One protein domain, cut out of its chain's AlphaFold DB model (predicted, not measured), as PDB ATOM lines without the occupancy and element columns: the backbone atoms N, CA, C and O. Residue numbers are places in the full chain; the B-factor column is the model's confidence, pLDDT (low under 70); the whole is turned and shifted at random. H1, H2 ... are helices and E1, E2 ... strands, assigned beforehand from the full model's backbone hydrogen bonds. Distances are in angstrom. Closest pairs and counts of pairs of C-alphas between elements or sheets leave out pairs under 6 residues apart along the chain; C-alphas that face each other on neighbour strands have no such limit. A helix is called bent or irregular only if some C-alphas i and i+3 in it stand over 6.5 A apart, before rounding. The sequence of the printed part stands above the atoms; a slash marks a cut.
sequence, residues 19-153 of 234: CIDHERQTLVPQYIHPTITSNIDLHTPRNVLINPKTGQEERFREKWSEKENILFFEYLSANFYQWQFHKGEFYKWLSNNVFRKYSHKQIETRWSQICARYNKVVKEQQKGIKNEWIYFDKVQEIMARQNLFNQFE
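What this domain is: This is residues 19 to 153 of the 234 residues of an uncharacterized protein of Rhizophagus irregularis (strain DAOM 181602 / DAOM 197198 / MUCL 43194) (UniProt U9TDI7). A loose cluster of five helices has H1 nearest its middle: short H2 and then H3 fold back from the end of H1, long H4 runs off from H3, and H5 starts beside H4 with residues 136 to 140, runs away from it about perpendicular, and passes beside the later part of H1. A small strand hairpin, E1 and E2, lies at one end of the domain, with residues 21 to 26 sticking out, and residues 30 to 65 swing out from the helices as a wide loop with no named element. The printed part has 135 residues, with two antiparallel strands followed by five helices, and is mostly helix. It is loose, with a radius of gyration of the C-alphas of 17.6 A, and flat, spanning 53 by 52 by 28 A.

Where its parts are: Find C-alpha 19 at (20.201, 4.995, 17.041), where E1, residues 19 to 21, begins; E2 follows at residues 26 to 29. Go on to C-alpha 66 at (-2.403, 10.199, -6.105), where H1 begins; it runs to residue 78, 18.5 A long. H2 is residues 80 to 85, and H3 is residues 87 to 97, 15.4 A long. H4, residues 104 to 126, is the longest helix at 33.4 A. H5, residues 136 to 153, measures 25.6 A and ends at C-alpha 153, (30.794, 8.229, -4.283).

How they stand to each other: Look first at the hairpin of E1 and E2, antiparallel at 144 degrees, where N 28 and O 19 are 2.8 A apart and N 21 and O 26 are 2.9 A apart, both within hydrogen-bond range. The closest C-alphas of E2 and H2 are those of Pro 29 and Gln 82, 6.6 A apart. H1 touches H5 with residues 73 to 77 alone, closest at the C-alphas of Ser 77 and Ile 142, 6.4 A, at a shallow tilt of 26 degrees, the same way. H2 and H3 are close but not clearly touching, with the C-alphas of Trp 83 and Phe 90 closest at 5.7 A. H3 touches residues 104 to 108 of H4, closest at the C-alphas of Tyr 91 and His 104, 4.8 A, at a steep tilt of 63 degrees, opposite ways. H4 touches H5 about perpendicular, at 81 degrees, closest at the C-alphas of Tyr 118 and Phe 136, 6.8 A. H3 and H5 are apart. In H1, H2, H3, H4 and H5 every O i to N i+4 pair is within hydrogen-bond range.

The domain as a whole: The two C-alphas farthest apart are those of Glu 23 and Gly 128, 57.2 A. The printed part has no cut, and its one long link joins E2 to H1 through 36 residues. Look in the B-factor column for low confidence: residues 19 to 29, 35 to 62 and 153 are under 70.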
ATOM      1  N   CYS A  19      20.142   5.462  15.668       53.44
ATOM      2  CA  CYS A  19      20.201   4.995  17.041       53.44
ATOM      3  C   CYS A  19      21.068   3.751  17.095       53.44
ATOM      4  O   CYS A  19      20.893   2.837  16.295       53.44
ATOM      5  N   ILE A  20      21.984   3.707  18.052       51.53
ATOM      6  CA  ILE A  20      22.632   2.458  18.424       51.53
ATOM      7  C   ILE A  20      21.645   1.744  19.340       51.53
ATOM      8  O   ILE A  20      21.348   2.228  20.432       51.53
ATOM      9  N   ASP A  21      21.112   0.610  18.897       51.09
ATOM     10  CA  ASP A  21      20.471  -0.323  19.813       51.09
ATOM     11  C   ASP A  21      21.577  -0.898  20.706       51.09
ATOM     12  O   ASP A  21      22.383  -1.717  20.265       51.09
ATOM     13  N   HIS A  22      21.667  -0.410  21.943       49.94
ATOM     14  CA  HIS A  22      22.713  -0.808  22.882       49.94
ATOM     15  C   HIS A  22      22.619  -2.282  23.301       49.94
ATOM     16  O   HIS A  22      23.635  -2.849  23.696       49.94
ATOM     17  N   GLU A  23      21.449  -2.916  23.185       55.78
ATOM     18  CA  GLU A  23      21.275  -4.337  23.503       55.78
ATOM     19  C   GLU A  23      21.755  -5.229  22.357       55.78
ATOM     20  O   GLU A  23      22.310  -6.304  22.588       55.78
ATOM     21  N   ARG A  24      21.565  -4.777  21.113       50.91
ATOM     22  CA  ARG A  24      21.907  -5.546  19.905       50.91
ATOM     23  C   ARG A  24      23.216  -5.124  19.243       50.91
ATOM     24  O   ARG A  24      23.664  -5.803  18.326       50.91
ATOM     25  N   GLN A  25      23.812  -4.012  19.679       52.69
ATOM     26  CA  GLN A  25      24.928  -3.324  19.015       52.69
ATOM     27  C   GLN A  25      24.663  -3.036  17.527       52.69
ATOM     28  O   GLN A  25      25.585  -2.971  16.717       52.69
ATOM     29  N   THR A  26      23.396  -2.857  17.145       51.91
ATOM     30  CA  THR A  26      23.000  -2.607  15.755       51.91
ATOM     31  C   THR A  26      22.602  -1.155  15.549       51.91
ATOM     32  O   THR A  26      21.856  -0.584  16.343       51.91
ATOM     33  N   LEU A  27      23.062  -0.579  14.443       58.25
ATOM     34  CA  LEU A  27      22.613   0.720  13.957       58.25
ATOM     35  C   LEU A  27      21.175   0.601  13.430       58.25
ATOM     36  O   LEU A  27      20.914  -0.143  12.487       58.25
ATOM     37  N   VAL A  28      20.243   1.331  14.040       62.28
ATOM     38  CA  VAL A  28      18.831   1.380  13.645       62.28
ATOM     39  C   VAL A  28      18.553   2.717  12.954       62.28
ATOM     40  O   VAL A  28      18.671   3.770  13.595       62.28
ATOM     41  N   PRO A  29      18.169   2.715  11.662       66.25
ATOM     42  CA  PRO A  29      17.749   3.930  10.975       66.25
ATOM     43  C   PRO A  29      16.510   4.538  11.648       66.25
ATOM     44  O   PRO A  29      15.497   3.857  11.818       66.25
ATOM     45  N   GLN A  30      16.563   5.820  12.016       75.06
ATOM     46  CA  GLN A  30      15.377   6.544  12.478       75.06
ATOM     47  C   GLN A  30      14.712   7.294  11.331       75.06
ATOM     48  O   GLN A  30      15.175   8.360  10.931       75.06
ATOM     49  N   TYR A  31      13.606   6.763  10.829       79.94
ATOM     50  CA  TYR A  31      12.876   7.416   9.752       79.94
ATOM     51  C   TYR A  31      12.047   8.596  10.268       79.94
ATOM     52  O   TYR A  31      11.248   8.481  11.198       79.94
ATOM     53  N   ILE A  32      12.236   9.741   9.627       81.12
ATOM     54  CA  ILE A  32      11.509  10.982   9.849       81.12
ATOM     55  C   ILE A  32      10.142  10.879   9.174       81.12
ATOM     56  O   ILE A  32      10.028  10.608   7.973       81.12
ATOM     57  N   HIS A  33       9.093  11.160   9.942       79.69
ATOM     58  CA  HIS A  33       7.767  11.399   9.392       79.69
ATOM     59  C   HIS A  33       7.701  12.831   8.838       79.69
ATOM     60  O   HIS A  33       7.906  13.776   9.605       79.69
ATOM     61  N   PRO A  34       7.427  13.028   7.534       73.38
ATOM     62  CA  PRO A  34       7.227  14.365   6.994       73.38
ATOM     63  C   PRO A  34       6.018  15.011   7.679       73.38
ATOM     64  O   PRO A  34       5.078  14.321   8.073       73.38
ATOM     65  N   THR A  35       6.020  16.337   7.829       65.88
ATOM     66  CA  THR A  35       4.861  17.068   8.353       65.88
ATOM     67  C   THR A  35       3.733  17.000   7.323       65.88
ATOM     68  O   THR A  35       3.676  17.793   6.387       65.88
ATOM     69  N   ILE A  36       2.872  15.992   7.454       58.06
ATOM     70  CA  ILE A  36       1.822  15.697   6.481       58.06
ATOM     71  C   ILE A  36       0.777  16.821   6.519       58.06
ATOM     72  O   ILE A  36       0.114  17.028   7.531       58.06
ATOM     73  N   THR A  37       0.588  17.527   5.404       49.38
ATOM     74  CA  THR A  37      -0.465  18.554   5.262       49.38
ATOM     75  C   THR A  37      -1.812  17.980   4.805       49.38
ATOM     76  O   THR A  37      -2.795  18.710   4.696       49.38
ATOM     77  N   SER A  38      -1.888  16.673   4.536       51.44
ATOM     78  CA  SER A  38      -3.077  16.004   4.002       51.44
ATOM     79  C   SER A  38      -3.580  14.856   4.888       51.44
ATOM     80  O   SER A  38      -2.860  13.914   5.200       51.44
ATOM     81  N   ASN A  39      -4.864  14.897   5.260       52.75
ATOM     82  CA  ASN A  39      -5.538  13.765   5.902       52.75
ATOM     83  C   ASN A  39      -5.683  12.624   4.880       52.75
ATOM     84  O   ASN A  39      -6.524  12.688   3.975       52.75
ATOM     85  N   ILE A  40      -4.834  11.604   4.999       59.41
ATOM     86  CA  ILE A  40      -4.880  10.384   4.192       59.41
ATOM     87  C   ILE A  40      -5.282   9.243   5.121       59.41
ATOM     88  O   ILE A  40      -4.584   8.950   6.088       59.41
ATOM     89  N   ASP A  41      -6.411   8.599   4.827       57.41
ATOM     90  CA  ASP A  41      -6.800   7.366   5.505       57.41
ATOM     91  C   ASP A  41      -5.934   6.213   4.979       57.41
ATOM     92  O   ASP A  41      -6.108   5.731   3.858       57.41
ATOM     93  N   LEU A  42      -4.945   5.824   5.784       62.91
ATOM     94  CA  LEU A  42      -4.000   4.740   5.503       62.91
ATOM     95  C   LEU A  42      -4.421   3.419   6.170       62.91
ATOM     96  O   LEU A  42      -3.711   2.418   6.056       62.91
ATOM     97  N   HIS A  43      -5.563   3.393   6.867       55.06
ATOM     98  CA  HIS A  43      -5.984   2.264   7.697       55.06
ATOM     99  C   HIS A  43      -6.786   1.196   6.958       55.06
ATOM    100  O   HIS A  43      -7.270   0.255   7.590       55.06
ATOM    101  N   THR A  44      -6.912   1.274   5.632       56.19
ATOM    102  CA  THR A  44      -7.625   0.228   4.897       56.19
ATOM    103  C   THR A  44      -6.862  -1.098   5.027       56.19
ATOM    104  O   THR A  44      -5.693  -1.163   4.631       56.19
ATOM    105  N   PRO A  45      -7.478  -2.157   5.585       51.62
ATOM    106  CA  PRO A  45      -6.818  -3.443   5.735       51.62
ATOM    107  C   PRO A  45      -6.431  -4.018   4.370       51.62
ATOM    108  O   PRO A  45      -6.973  -3.641   3.326       51.62
ATOM    109  N   ARG A  46      -5.471  -4.945   4.390       55.16
ATOM    110  CA  ARG A  46      -4.992  -5.696   3.226       55.16
ATOM    111  C   ARG A  46      -6.146  -6.528   2.656       55.16
ATOM    112  O   ARG A  46      -6.324  -7.684   3.022       55.16
ATOM    113  N   ASN A  47      -6.964  -5.921   1.802       47.44
ATOM    114  CA  ASN A  47      -8.095  -6.596   1.182       47.44
ATOM    115  C   ASN A  47      -7.558  -7.612   0.174       47.44
ATOM    116  O   ASN A  47      -7.202  -7.261  -0.950       47.44
ATOM    117  N   VAL A  48      -7.503  -8.878   0.583       53.09
ATOM    118  CA  VAL A  48      -7.471  -9.998  -0.356       53.09
ATOM    119  C   VAL A  48      -8.829  -9.983  -1.055       53.09
ATOM    120  O   VAL A  48      -9.855 -10.294  -0.453       53.09
ATOM    121  N   LEU A  49      -8.858  -9.524  -2.304       51.91
ATOM    122  CA  LEU A  49     -10.040  -9.628  -3.153       51.91
ATOM    123  C   LEU A  49     -10.205 -11.108  -3.509       51.91
ATOM    124  O   LEU A  49      -9.559 -11.618  -4.419       51.91
ATOM    125  N   ILE A  50     -11.040 -11.817  -2.751       57.09
ATOM    126  CA  ILE A  50     -11.491 -13.157  -3.125       57.09
ATOM    127  C   ILE A  50     -12.620 -12.958  -4.128       57.09
ATOM    128  O   ILE A  50     -13.633 -12.332  -3.808       57.09
ATOM    129  N   ASN A  51     -12.450 -13.458  -5.349       56.75
ATOM    130  CA  ASN A  51     -13.505 -13.370  -6.348       56.75
ATOM    131  C   ASN A  51     -14.699 -14.234  -5.881       56.75
ATOM    132  O   ASN A  51     -14.553 -15.452  -5.749       56.75
ATOM    133  N   PRO A  52     -15.892 -13.653  -5.653       56.50
ATOM    134  CA  PRO A  52     -17.024 -14.381  -5.079       56.50
ATOM    135  C   PRO A  52     -17.604 -15.451  -6.020       56.50
ATOM    136  O   PRO A  52     -18.388 -16.284  -5.577       56.50
ATOM    137  N   LYS A  53     -17.242 -15.440  -7.312       65.25
ATOM    138  CA  LYS A  53     -17.697 -16.426  -8.305       65.25
ATOM    139  C   LYS A  53     -16.738 -17.600  -8.480       65.25
ATOM    140  O   LYS A  53     -17.188 -18.678  -8.852       65.25
ATOM    141  N   THR A  54     -15.439 -17.398  -8.262       64.75
ATOM    142  CA  THR A  54     -14.412 -18.425  -8.515       64.75
ATOM    143  C   THR A  54     -13.706 -18.901  -7.250       64.75
ATOM    144  O   THR A  54     -13.003 -19.905  -7.305       64.75
ATOM    145  N   GLY A  55     -13.864 -18.204  -6.116       59.97
ATOM    146  CA  GLY A  55     -13.180 -18.518  -4.856       59.97
ATOM    147  C   GLY A  55     -11.658 -18.349  -4.915       59.97
ATOM    148  O   GLY A  55     -10.973 -18.655  -3.944       59.97
ATOM    149  N   GLN A  56     -11.120 -17.877  -6.041       54.88
ATOM    150  CA  GLN A  56      -9.693 -17.656  -6.230       54.88
ATOM    151  C   GLN A  56      -9.301 -16.277  -5.697       54.88
ATOM    152  O   GLN A  56     -10.055 -15.307  -5.840       54.88
ATOM    153  N   GLU A  57      -8.106 -16.194  -5.107       54.88
ATOM    154  CA  GLU A  57      -7.457 -14.919  -4.811       54.88
ATOM    155  C   GLU A  57      -7.237 -14.176  -6.131       54.88
ATOM    156  O   GLU A  57      -6.378 -14.527  -6.945       54.88
ATOM    157  N   GLU A  58      -8.046 -13.151  -6.380       47.47
ATOM    158  CA  GLU A  58      -7.798 -12.248  -7.486       47.47
ATOM    159  C   GLU A  58      -6.541 -11.456  -7.132       47.47
ATOM    160  O   GLU A  58      -6.467 -10.829  -6.070       47.47
ATOM    161  N   ARG A  59      -5.527 -11.493  -8.011       50.06
ATOM    162  CA  ARG A  59      -4.319 -10.675  -7.851       50.06
ATOM    163  C   ARG A  59      -4.765  -9.241  -7.599       50.06
ATOM    164  O   ARG A  59      -5.309  -8.602  -8.499       50.06
ATOM    165  N   PHE A  60      -4.534  -8.758  -6.381       53.88
ATOM    166  CA  PHE A  60      -4.824  -7.388  -5.989       53.88
ATOM    167  C   PHE A  60      -4.211  -6.461  -7.041       53.88
ATOM    168  O   PHE A  60      -2.986  -6.371  -7.157       53.88
ATOM    169  N   ARG A  61      -5.050  -5.819  -7.867       56.97
ATOM    170  CA  ARG A  61      -4.569  -4.804  -8.804       56.97
ATOM    171  C   ARG A  61      -4.099  -3.638  -7.957       56.97
ATOM    172  O   ARG A  61      -4.907  -2.873  -7.434       56.97
ATOM    173  N   GLU A  62      -2.788  -3.555  -7.795       65.50
ATOM    174  CA  GLU A  62      -2.125  -2.547  -6.990       65.50
ATOM    175  C   GLU A  62      -2.441  -1.152  -7.542       65.50
ATOM    176  O   GLU A  62      -1.848  -0.684  -8.514       65.50
ATOM    177  N   LYS A  63      -3.439  -0.491  -6.948       79.50
ATOM    178  CA  LYS A  63      -3.857   0.852  -7.338       79.50
ATOM    179  C   LYS A  63      -3.384   1.835  -6.278       79.50
ATOM    180  O   LYS A  63      -3.976   1.933  -5.206       79.50
ATOM    181  N   TRP A  64      -2.298   2.536  -6.585       88.06
ATOM    182  CA  TRP A  64      -1.822   3.667  -5.794       88.06
ATOM    183  C   TRP A  64      -2.663   4.894  -6.104       88.06
ATOM    184  O   TRP A  64      -2.776   5.293  -7.267       88.06
ATOM    185  N   SER A  65      -3.247   5.497  -5.073       88.31
ATOM    186  CA  SER A  65      -3.886   6.801  -5.220       88.31
ATOM    187  C   SER A  65      -2.842   7.899  -5.419       88.31
ATOM    188  O   SER A  65      -1.656   7.738  -5.123       88.31
ATOM    189  N   GLU A  66      -3.280   9.043  -5.931       86.38
ATOM    190  CA  GLU A  66      -2.403  10.199  -6.105       86.38
ATOM    191  C   GLU A  66      -1.803  10.681  -4.786       86.38
ATOM    192  O   GLU A  66      -0.589  10.846  -4.686       86.38
ATOM    193  N   LYS A  67      -2.637  10.771  -3.748       87.00
ATOM    194  CA  LYS A  67      -2.212  11.132  -2.394       87.00
ATOM    195  C   LYS A  67      -1.133  10.196  -1.850       87.00
ATOM    196  O   LYS A  67      -0.193  10.653  -1.215       87.00
ATOM    197  N   GLU A  68      -1.229   8.900  -2.137       90.62
ATOM    198  CA  GLU A  68      -0.231   7.925  -1.690       90.62
ATOM    199  C   GLU A  68       1.095   8.057  -2.422       90.62
ATOM    200  O   GLU A  68       2.139   7.930  -1.792       90.62
ATOM    201  N   ASN A  69       1.072   8.353  -3.726       92.00
ATOM    202  CA  ASN A  69       2.308   8.639  -4.456       92.00
ATOM    203  C   ASN A  69       2.974   9.905  -3.900       92.00
ATOM    204  O   ASN A  69       4.169   9.893  -3.628       92.00
ATOM    205  N   ILE A  70       2.195  10.967  -3.672       90.12
ATOM    206  CA  ILE A  70       2.686  12.225  -3.092       90.12
ATOM    207  C   ILE A  70       3.316  11.980  -1.719       90.12
ATOM    208  O   ILE A  70       4.446  12.412  -1.491       90.12
ATOM    209  N   LEU A  71       2.621  11.253  -0.841       90.19
ATOM    210  CA  LEU A  71       3.117  10.916   0.489       90.19
ATOM    211  C   LEU A  71       4.386  10.057   0.409       90.19
ATOM    212  O   LEU A  71       5.337  10.284   1.152       90.19
ATOM    213  N   PHE A  72       4.435   9.096  -0.514       93.75
ATOM    214  CA  PHE A  72       5.616   8.262  -0.714       93.75
ATOM    215  C   PHE A  72       6.840   9.096  -1.108       93.75
ATOM    216  O   PHE A  72       7.910   8.913  -0.532       93.75
ATOM    217  N   PHE A  73       6.675  10.066  -2.011       93.56
ATOM    218  CA  PHE A  73       7.753  10.988  -2.379       93.56
ATOM    219  C   PHE A  73       8.209  11.859  -1.212       93.56
ATOM    220  O   PHE A  73       9.399  12.140  -1.101       93.56
ATOM    221  N   GLU A  74       7.299  12.273  -0.329       90.88
ATOM    222  CA  GLU A  74       7.647  13.046   0.868       90.88
ATOM    223  C   GLU A  74       8.488  12.224   1.845       90.88
ATOM    224  O   GLU A  74       9.525  12.704   2.299       90.88
ATOM    225  N   TYR A  75       8.114  10.965   2.098       92.06
ATOM    226  CA  TYR A  75       8.939  10.064   2.905       92.06
ATOM    227  C   TYR A  75      10.304   9.816   2.271       92.06
ATOM    228  O   TYR A  75      11.314   9.882   2.970       92.06
ATOM    229  N   LEU A  76      10.349   9.549   0.965       92.62
ATOM    230  CA  LEU A  76      11.597   9.268   0.260       92.62
ATOM    231  C   LEU A  76      12.518  10.498   0.261       92.62
ATOM    232  O   LEU A  76      13.706  10.376   0.533       92.62
ATOM    233  N   SER A  77      11.971  11.698   0.063       90.50
ATOM    234  CA  SER A  77      12.744  12.949   0.069       90.50
ATOM    235  C   SER A  77      13.261  13.316   1.462       90.50
ATOM    236  O   SER A  77      14.438  13.660   1.615       90.50
ATOM    237  N   ALA A  78      12.405  13.216   2.487       89.25
ATOM    238  CA  ALA A  78      12.764  13.520   3.873       89.25
ATOM    239  C   ALA A  78      13.823  12.551   4.419       89.25
ATOM    240  O   ALA A  78      14.710  12.960   5.164       89.25
ATOM    241  N   ASN A  79      13.771  11.288   3.991       88.94
ATOM    242  CA  ASN A  79      14.656  10.220   4.455       88.94
ATOM    243  C   ASN A  79      15.703   9.812   3.415       88.94
ATOM    244  O   ASN A  79      16.261   8.723   3.509       88.94
ATOM    245  N   PHE A  80      15.978  10.666   2.426       89.81
ATOM    246  CA  PHE A  80      16.750  10.311   1.231       89.81
ATOM    247  C   PHE A  80      18.050   9.563   1.532       89.81
ATOM    248  O   PHE A  80      18.302   8.520   0.945       89.81
ATOM    249  N   TYR A  81      18.870  10.059   2.457       85.56
ATOM    250  CA  TYR A  81      20.157   9.431   2.752       85.56
ATOM    251  C   TYR A  81      20.008   8.077   3.456       85.56
ATOM    252  O   TYR A  81      20.691   7.125   3.102       85.56
ATOM    253  N   GLN A  82      19.081   7.957   4.411       84.69
ATOM    254  CA  GLN A  82      18.790   6.668   5.047       84.69
ATOM    255  C   GLN A  82      18.227   5.672   4.040       84.69
ATOM    256  O   GLN A  82      18.545   4.489   4.098       84.69
ATOM    257  N   TRP A  83      17.406   6.151   3.105       89.75
ATOM    258  CA  TRP A  83      16.951   5.348   1.985       89.75
ATOM    259  C   TRP A  83      18.124   4.913   1.102       89.75
ATOM    260  O   TRP A  83      18.176   3.734   0.787       89.75
ATOM    261  N   GLN A  84      19.085   5.783   0.762       88.19
ATOM    262  CA  GLN A  84      20.251   5.392  -0.047       88.19
ATOM    263  C   GLN A  84      21.063   4.266   0.602       88.19
ATOM    264  O   GLN A  84      21.289   3.246  -0.044       88.19
ATOM    265  N   PHE A  85      21.420   4.405   1.883       83.62
ATOM    266  CA  PHE A  85      22.238   3.412   2.587       83.62
ATOM    267  C   PHE A  85      21.462   2.150   3.001       83.62
ATOM    268  O   PHE A  85      22.035   1.066   3.090       83.62
ATOM    269  N   HIS A  86      20.152   2.260   3.254       85.38
ATOM    270  CA  HIS A  86      19.338   1.183   3.829       85.38
ATOM    271  C   HIS A  86      17.985   1.017   3.115       85.38
ATOM    272  O   HIS A  86      16.928   0.997   3.754       85.38
ATOM    273  N   LYS A  87      18.005   0.859   1.782       89.00
ATOM    274  CA  LYS A  87      16.799   0.737   0.930       89.00
ATOM    275  C   LYS A  87      15.809  -0.314   1.439       89.00
ATOM    276  O   LYS A  87      14.624  -0.023   1.602       89.00
ATOM    277  N   GLY A  88      16.295  -1.523   1.728       87.81
ATOM    278  CA  GLY A  88      15.455  -2.637   2.176       87.81
ATOM    279  C   GLY A  88      14.743  -2.357   3.503       87.81
ATOM    280  O   GLY A  88      13.532  -2.561   3.612       87.81
ATOM    281  N   GLU A  89      15.469  -1.836   4.495       88.56
ATOM    282  CA  GLU A  89      14.893  -1.477   5.798       88.56
ATOM    283  C   GLU A  89      13.918  -0.302   5.686       88.56
ATOM    284  O   GLU A  89      12.868  -0.310   6.331       88.56
ATOM    285  N   PHE A  90      14.182   0.646   4.783       90.81
ATOM    286  CA  PHE A  90      13.277   1.764   4.528       90.81
ATOM    287  C   PHE A  90      11.923   1.279   4.004       90.81
ATOM    288  O   PHE A  90      10.876   1.654   4.539       90.81
ATOM    289  N   TYR A  91      11.914   0.387   3.009       93.38
ATOM    290  CA  TYR A  91      10.662  -0.157   2.479       93.38
ATOM    291  C   TYR A  91       9.927  -1.041   3.492       93.38
ATOM    292  O   TYR A  91       8.695  -0.991   3.565       93.38
ATOM    293  N   LYS A  92      10.653  -1.819   4.307       90.50
ATOM    294  CA  LYS A  92      10.061  -2.578   5.423       90.50
ATOM    295  C   LYS A  92       9.384  -1.645   6.414       90.50
ATOM    296  O   LYS A  92       8.213  -1.850   6.742       90.50
ATOM    297  N   TRP A  93      10.074  -0.595   6.839       90.56
ATOM    298  CA  TRP A  93       9.525   0.371   7.775       90.56
ATOM    299  C   TRP A  93       8.291   1.078   7.211       90.56
ATOM    300  O   TRP A  93       7.272   1.149   7.902       90.56
ATOM    301  N   LEU A  94       8.326   1.511   5.946       91.00
ATOM    302  CA  LEU A  94       7.163   2.096   5.275       91.00
ATOM    303  C   LEU A  94       5.974   1.134   5.251       91.00
ATOM    304  O   LEU A  94       4.858   1.553   5.554       91.00
ATOM    305  N   SER A  95       6.205  -0.145   4.941       90.50
ATOM    306  CA  SER A  95       5.142  -1.156   4.921       90.50
ATOM    307  C   SER A  95       4.532  -1.412   6.301       90.50
ATOM    308  O   SER A  95       3.335  -1.647   6.407       90.50
ATOM    309  N   ASN A  96       5.314  -1.305   7.376       85.56
ATOM    310  CA  ASN A  96       4.826  -1.562   8.734       85.56
ATOM    311  C   ASN A  96       4.129  -0.339   9.355       85.56
ATOM    312  O   ASN A  96       3.171  -0.477  10.122       85.56
ATOM    313  N   ASN A  97       4.591   0.869   9.027       84.56
ATOM    314  CA  ASN A  97       4.209   2.079   9.758       84.56
ATOM    315  C   ASN A  97       3.298   3.017   8.971       84.56
ATOM    316  O   ASN A  97       2.432   3.646   9.571       84.56
ATOM    317  N   VAL A  98       3.462   3.094   7.649       87.44
ATOM    318  CA  VAL A  98       2.810   4.113   6.814       87.44
ATOM    319  C   VAL A  98       1.826   3.463   5.852       87.44
ATOM    320  O   VAL A  98       0.620   3.663   5.938       87.44
ATOM    321  N   PHE A  99       2.331   2.627   4.953       88.81
ATOM    322  CA  PHE A  99       1.570   2.012   3.878       88.81
ATOM    323  C   PHE A  99       1.211   0.564   4.215       88.81
ATOM    324  O   PHE A  99       1.542  -0.356   3.471       88.81
ATOM    325  N   ARG A 100       0.497   0.360   5.331       85.69
ATOM    326  CA  ARG A 100       0.182  -0.972   5.897       85.69
ATOM    327  C   ARG A 100      -0.532  -1.934   4.948       85.69
ATOM    328  O   ARG A 100      -0.510  -3.147   5.149       85.69
ATOM    329  N   LYS A 101      -1.161  -1.404   3.902       84.94
ATOM    330  CA  LYS A 101      -1.839  -2.184   2.864       84.94
ATOM    331  C   LYS A 101      -0.898  -2.772   1.801       84.94
ATOM    332  O   LYS A 101      -1.301  -3.701   1.104       84.94
ATOM    333  N   TYR A 102       0.323  -2.252   1.667       87.38
ATOM    334  CA  TYR A 102       1.323  -2.702   0.697       87.38
ATOM    335  C   TYR A 102       2.464  -3.436   1.406       87.38
ATOM    336  O   TYR A 102       2.937  -3.020   2.460       87.38
ATOM    337  N   SER A 103       2.948  -4.523   0.811       90.38
ATOM    338  CA  SER A 103       4.198  -5.151   1.252       90.38
ATOM    339  C   SER A 103       5.408  -4.300   0.861       90.38
ATOM    340  O   SER A 103       5.359  -3.561  -0.120       90.38
ATOM    341  N   HIS A 104       6.530  -4.445   1.572       90.88
ATOM    342  CA  HIS A 104       7.768  -3.732   1.232       90.88
ATOM    343  C   HIS A 104       8.197  -3.946  -0.231       90.88
ATOM    344  O   HIS A 104       8.540  -2.979  -0.900       90.88
ATOM    345  N   LYS A 105       8.063  -5.172  -0.767       92.50
ATOM    346  CA  LYS A 105       8.351  -5.473  -2.183       92.50
ATOM    347  C   LYS A 105       7.448  -4.709  -3.151       92.50
ATOM    348  O   LYS A 105       7.895  -4.316  -4.224       92.50
ATOM    349  N   GLN A 106       6.180  -4.499  -2.796       91.75
ATOM    350  CA  GLN A 106       5.246  -3.710  -3.605       91.75
ATOM    351  C   GLN A 106       5.634  -2.229  -3.610       91.75
ATOM    352  O   GLN A 106       5.681  -1.613  -4.669       91.75
ATOM    353  N   ILE A 107       6.008  -1.679  -2.451       93.62
ATOM    354  CA  ILE A 107       6.485  -0.291  -2.333       93.62
ATOM    355  C   ILE A 107       7.784  -0.088  -3.128       93.62
ATOM    356  O   ILE A 107       7.919   0.888  -3.863       93.62
ATOM    357  N   GLU A 108       8.717  -1.033  -3.042       94.62
ATOM    358  CA  GLU A 108       9.951  -1.026  -3.831       94.62
ATOM    359  C   GLU A 108       9.664  -1.090  -5.338       94.62
ATOM    360  O   GLU A 108      10.111  -0.235  -6.103       94.62
ATOM    361  N   THR A 109       8.836  -2.050  -5.761       93.69
ATOM    362  CA  THR A 109       8.415  -2.196  -7.163       93.69
ATOM    363  C   THR A 109       7.742  -0.922  -7.668       93.69
ATOM    364  O   THR A 109       7.948  -0.509  -8.813       93.69
ATOM    365  N   ARG A 110       6.952  -0.264  -6.813       94.00
ATOM    366  CA  ARG A 110       6.290   0.992  -7.143       94.00
ATOM    367  C   ARG A 110       7.296   2.090  -7.470       94.00
ATOM    368  O   ARG A 110       7.089   2.801  -8.454       94.00
ATOM    369  N   TRP A 111       8.374   2.222  -6.698       95.19
ATOM    370  CA  TRP A 111       9.433   3.185  -6.998       95.19
ATOM    371  C   TRP A 111      10.092   2.898  -8.349       95.19
ATOM    372  O   TRP A 111      10.174   3.796  -9.186       95.19
ATOM    373  N   SER A 112      10.434   1.639  -8.633       93.69
ATOM    374  CA  SER A 112      11.015   1.243  -9.924       93.69
ATOM    375  C   SER A 112      10.107   1.589 -11.112       93.69
ATOM    376  O   SER A 112      10.571   2.112 -12.127       93.69
ATOM    377  N   GLN A 113       8.791   1.380 -10.984       93.69
ATOM    378  CA  GLN A 113       7.813   1.780 -12.007       93.69
ATOM    379  C   GLN A 113       7.772   3.299 -12.222       93.69
ATOM    380  O   GLN A 113       7.628   3.769 -13.355       93.69
ATOM    381  N   ILE A 114       7.876   4.076 -11.142       94.88
ATOM    382  CA  ILE A 114       7.890   5.542 -11.186       94.88
ATOM    383  C   ILE A 114       9.166   6.035 -11.878       94.88
ATOM    384  O   ILE A 114       9.065   6.874 -12.772       94.88
ATOM    385  N   CYS A 115      10.328   5.462 -11.558       94.31
ATOM    386  CA  CYS A 115      11.596   5.760 -12.228       94.31
ATOM    387  C   CYS A 115      11.556   5.422 -13.724       94.31
ATOM    388  O   CYS A 115      11.966   6.226 -14.560       94.31
ATOM    389  N   ALA A 116      10.996   4.266 -14.093       94.56
ATOM    390  CA  ALA A 116      10.831   3.889 -15.496       94.56
ATOM    391  C   ALA A 116       9.940   4.886 -16.257       94.56
ATOM    392  O   ALA A 116      10.267   5.298 -17.375       94.56
ATOM    393  N   ARG A 117       8.833   5.326 -15.639       94.19
ATOM    394  CA  ARG A 117       7.958   6.358 -16.215       94.19
ATOM    395  C   ARG A 117       8.672   7.701 -16.340       94.19
ATOM    396  O   ARG A 117       8.558   8.330 -17.388       94.19
ATOM    397  N   TYR A 118       9.409   8.119 -15.317       95.06
ATOM    398  CA  TYR A 118      10.210   9.340 -15.343       95.06
ATOM    399  C   TYR A 118      11.201   9.332 -16.513       95.06
ATOM    400  O   TYR A 118      11.172  10.236 -17.343       95.06
ATOM    401  N   ASN A 119      11.982   8.258 -16.663       93.25
ATOM    402  CA  ASN A 119      12.942   8.115 -17.759       93.25
ATOM    403  C   ASN A 119      12.269   8.179 -19.137       93.25
ATOM    404  O   ASN A 119      12.824   8.746 -20.078       93.25
ATOM    405  N   LYS A 120      11.057   7.626 -19.266       94.50
ATOM    406  CA  LYS A 120      10.260   7.747 -20.491       94.50
ATOM    407  C   LYS A 120       9.867   9.203 -20.766       94.50
ATOM    408  O   LYS A 120      10.069   9.667 -21.884       94.50
ATOM    409  N   VAL A 121       9.365   9.920 -19.760       93.00
ATOM    410  CA  VAL A 121       8.971  11.335 -19.889       93.00
ATOM    411  C   VAL A 121      10.173  12.216 -20.238       93.00
ATOM    412  O   VAL A 121      10.068  13.041 -21.139       93.00
ATOM    413  N   VAL A 122      11.334  12.010 -19.608       92.25
ATOM    414  CA  VAL A 122      12.572  12.744 -19.933       92.25
ATOM    415  C   VAL A 122      12.971  12.533 -21.398       92.25
ATOM    416  O   VAL A 122      13.238  13.500 -22.110       92.25
ATOM    417  N   LYS A 123      12.950  11.284 -21.888       92.56
ATOM    418  CA  LYS A 123      13.243  10.969 -23.300       92.56
ATOM    419  C   LYS A 123      12.241  11.607 -24.267       92.56
ATOM    420  O   LYS A 123      12.615  11.983 -25.373       92.56
ATOM    421  N   GLU A 124      10.971  11.705 -23.885       92.69
ATOM    422  CA  GLU A 124       9.937  12.385 -24.676       92.69
ATOM    423  C   GLU A 124      10.167  13.903 -24.713       92.69
ATOM    424  O   GLU A 124      10.135  14.498 -25.792       92.69
ATOM    425  N   GLN A 125      10.503  14.519 -23.576       89.50
ATOM    426  CA  GLN A 125      10.821  15.948 -23.497       89.50
ATOM    427  C   GLN A 125      12.067  16.317 -24.314       89.50
ATOM    428  O   GLN A 125      12.058  17.332 -25.006       89.50
ATOM    429  N   GLN A 126      13.106  15.472 -24.315       89.25
ATOM    430  CA  GLN A 126      14.293  15.642 -25.169       89.25
ATOM    431  C   GLN A 126      13.953  15.628 -26.668       89.25
ATOM    432  O   GLN A 126      14.632  16.270 -27.463       89.25
ATOM    433  N   LYS A 127      12.876  14.937 -27.056       93.62
ATOM    434  CA  LYS A 127      12.341  14.920 -28.427       93.62
ATOM    435  C   LYS A 127      11.383  16.085 -28.714       93.62
ATOM    436  O   LYS A 127      10.754  16.107 -29.767       93.62
ATOM    437  N   GLY A 128      11.228  17.029 -27.783       89.25
ATOM    438  CA  GLY A 128      10.306  18.160 -27.897       89.25
ATOM    439  C   GLY A 128       8.840  17.822 -27.602       89.25
ATOM    440  O   GLY A 128       7.973  18.677 -27.783       89.25
ATOM    441  N   ILE A 129       8.537  16.607 -27.131       87.69
ATOM    442  CA  ILE A 129       7.175  16.200 -26.769       87.69
ATOM    443  C   ILE A 129       6.902  16.651 -25.333       87.69
ATOM    444  O   ILE A 129       7.486  16.138 -24.377       87.69
ATOM    445  N   LYS A 130       5.988  17.610 -25.165       81.25
ATOM    446  CA  LYS A 130       5.540  18.048 -23.839       81.25
ATOM    447  C   LYS A 130       4.545  17.040 -23.273       81.25
ATOM    448  O   LYS A 130       3.393  17.000 -23.690       81.25
ATOM    449  N   ASN A 131       5.004  16.234 -22.322       78.88
ATOM    450  CA  ASN A 131       4.159  15.342 -21.539       78.88
ATOM    451  C   ASN A 131       4.027  15.906 -20.120       78.88
ATOM    452  O   ASN A 131       5.005  15.950 -19.371       78.88
ATOM    453  N   GLU A 132       2.829  16.372 -19.770       80.44
ATOM    454  CA  GLU A 132       2.531  16.861 -18.428       80.44
ATOM    455  C   GLU A 132       2.276  15.671 -17.505       80.44
ATOM    456  O   GLU A 132       1.228  15.022 -17.528       80.44
ATOM    457  N   TRP A 133       3.269  15.365 -16.674       90.12
ATOM    458  CA  TRP A 133       3.127  14.381 -15.617       90.12
ATOM    459  C   TRP A 133       3.195  15.070 -14.260       90.12
ATOM    460  O   TRP A 133       4.219  15.630 -13.890       90.12
ATOM    461  N   ILE A 134       2.107  14.970 -13.496       87.38
ATOM    462  CA  ILE A 134       1.913  15.691 -12.228       87.38
ATOM    463  C   ILE A 134       2.993  15.435 -11.164       87.38
ATOM    464  O   ILE A 134       3.169  16.240 -10.259       87.38
ATOM    465  N   TYR A 135       3.713  14.313 -11.252       89.25
ATOM    466  CA  TYR A 135       4.777  13.968 -10.304       89.25
ATOM    467  C   TYR A 135       6.173  14.306 -10.821       89.25
ATOM    468  O   TYR A 135       7.139  14.049 -10.108       89.25
ATOM    469  N   PHE A 136       6.291  14.830 -12.045       91.12
ATOM    470  CA  PHE A 136       7.573  15.007 -12.714       91.12
ATOM    471  C   PHE A 136       8.542  15.823 -11.863       91.12
ATOM    472  O   PHE A 136       9.621  15.324 -11.579       91.12
ATOM    473  N   ASP A 137       8.130  16.989 -11.360       89.50
ATOM    474  CA  ASP A 137       9.009  17.869 -10.579       89.50
ATOM    475  C   ASP A 137       9.494  17.218  -9.275       89.50
ATOM    476  O   ASP A 137      10.685  17.251  -8.969       89.50
ATOM    477  N   LYS A 138       8.595  16.550  -8.533       90.31
ATOM    478  CA  LYS A 138       8.964  15.838  -7.295       90.31
ATOM    479  C   LYS A 138       9.945  14.694  -7.576       90.31
ATOM    480  O   LYS A 138      10.902  14.501  -6.833       90.31
ATOM    481  N   VAL A 139       9.716  13.925  -8.642       93.75
ATOM    482  CA  VAL A 139      10.601  12.809  -9.008       93.75
ATOM    483  C   VAL A 139      11.930  13.328  -9.561       93.75
ATOM    484  O   VAL A 139      12.974  12.799  -9.200       93.75
ATOM    485  N   GLN A 140      11.913  14.397 -10.359       93.56
ATOM    486  CA  GLN A 140      13.100  15.081 -10.873       93.56
ATOM    487  C   GLN A 140      14.007  15.546  -9.728       93.56
ATOM    488  O   GLN A 140      15.216  15.349  -9.802       93.56
ATOM    489  N   GLU A 141      13.444  16.130  -8.666       92.25
ATOM    490  CA  GLU A 141      14.204  16.565  -7.488       92.25
ATOM    491  C   GLU A 141      14.929  15.391  -6.812       92.25
ATOM    492  O   GLU A 141      16.134  15.463  -6.551       92.25
ATOM    493  N   ILE A 142      14.217  14.283  -6.587       93.44
ATOM    494  CA  ILE A 142      14.784  13.067  -5.990       93.44
ATOM    495  C   ILE A 142      15.887  12.486  -6.884       93.44
ATOM    496  O   ILE A 142      16.973  12.168  -6.396       93.44
ATOM    497  N   MET A 143      15.631  12.372  -8.190       93.06
ATOM    498  CA  MET A 143      16.579  11.816  -9.160       93.06
ATOM    499  C   MET A 143      17.825  12.693  -9.301       93.06
ATOM    500  O   MET A 143      18.937  12.176  -9.359       93.06
ATOM    501  N   ALA A 144      17.672  14.019  -9.295       90.50
ATOM    502  CA  ALA A 144      18.802  14.944  -9.305       90.50
ATOM    503  C   ALA A 144      19.679  14.758  -8.060       90.50
ATOM    504  O   ALA A 144      20.903  14.697  -8.169       90.50
ATOM    505  N   ARG A 145      19.062  14.600  -6.883       89.81
ATOM    506  CA  ARG A 145      19.787  14.336  -5.635       89.81
ATOM    507  C   ARG A 145      20.499  12.982  -5.649       89.81
ATOM    508  O   ARG A 145      21.618  12.895  -5.157       89.81
ATOM    509  N   GLN A 146      19.878  11.953  -6.225       88.19
ATOM    510  CA  GLN A 146      20.497  10.640  -6.421       88.19
ATOM    511  C   GLN A 146      21.708  10.710  -7.350       88.19
ATOM    512  O   GLN A 146      22.754  10.170  -7.015       88.19
ATOM    513  N   ASN A 147      21.604  11.425  -8.468       87.62
ATOM    514  CA  ASN A 147      22.729  11.586  -9.385       87.62
ATOM    515  C   ASN A 147      23.903  12.326  -8.730       87.62
ATOM    516  O   ASN A 147      25.040  11.899  -8.894       87.62
ATOM    517  N   LEU A 148      23.637  13.387  -7.955       85.69
ATOM    518  CA  LEU A 148      24.685  14.066  -7.180       85.69
ATOM    519  C   LEU A 148      25.333  13.125  -6.159       85.69
ATOM    520  O   LEU A 148      26.547  13.129  -6.017       85.69
ATOM    521  N   PHE A 149      24.529  12.334  -5.445       84.19
ATOM    522  CA  PHE A 149      25.043  11.370  -4.472       84.19
ATOM    523  C   PHE A 149      25.986  10.355  -5.132       84.19
ATOM    524  O   PHE A 149      27.100  10.174  -4.656       84.19
ATOM    525  N   ASN A 150      25.581   9.786  -6.269       81.56
ATOM    526  CA  ASN A 150      26.402   8.836  -7.018       81.56
ATOM    527  C   ASN A 150      27.702   9.467  -7.554       81.56
ATOM    528  O   ASN A 150      28.712   8.783  -7.646       81.56
ATOM    529  N   GLN A 151      27.697  10.757  -7.910       81.56
ATOM    530  CA  GLN A 151      28.920  11.466  -8.318       81.56
ATOM    531  C   GLN A 151      29.912  11.592  -7.156       81.56
ATOM    532  O   GLN A 151      31.088  11.312  -7.333       81.56
ATOM    533  N   PHE A 152      29.436  11.927  -5.952       72.88
ATOM    534  CA  PHE A 152      30.302  12.021  -4.773       72.88
ATOM    535  C   PHE A 152      30.894  10.680  -4.321       72.88
ATOM    536  O   PHE A 152      31.971  10.685  -3.733       72.88
ATOM    537  N   GLU A 153      30.212   9.554  -4.551       63.50
ATOM    538  CA  GLU A 153      30.794   8.229  -4.283       63.50
ATOM    539  C   GLU A 153      31.884   7.855  -5.301       63.50
ATOM    540  O   GLU A 153      32.816   7.142  -4.942       63.50
TER     541      GLU A 153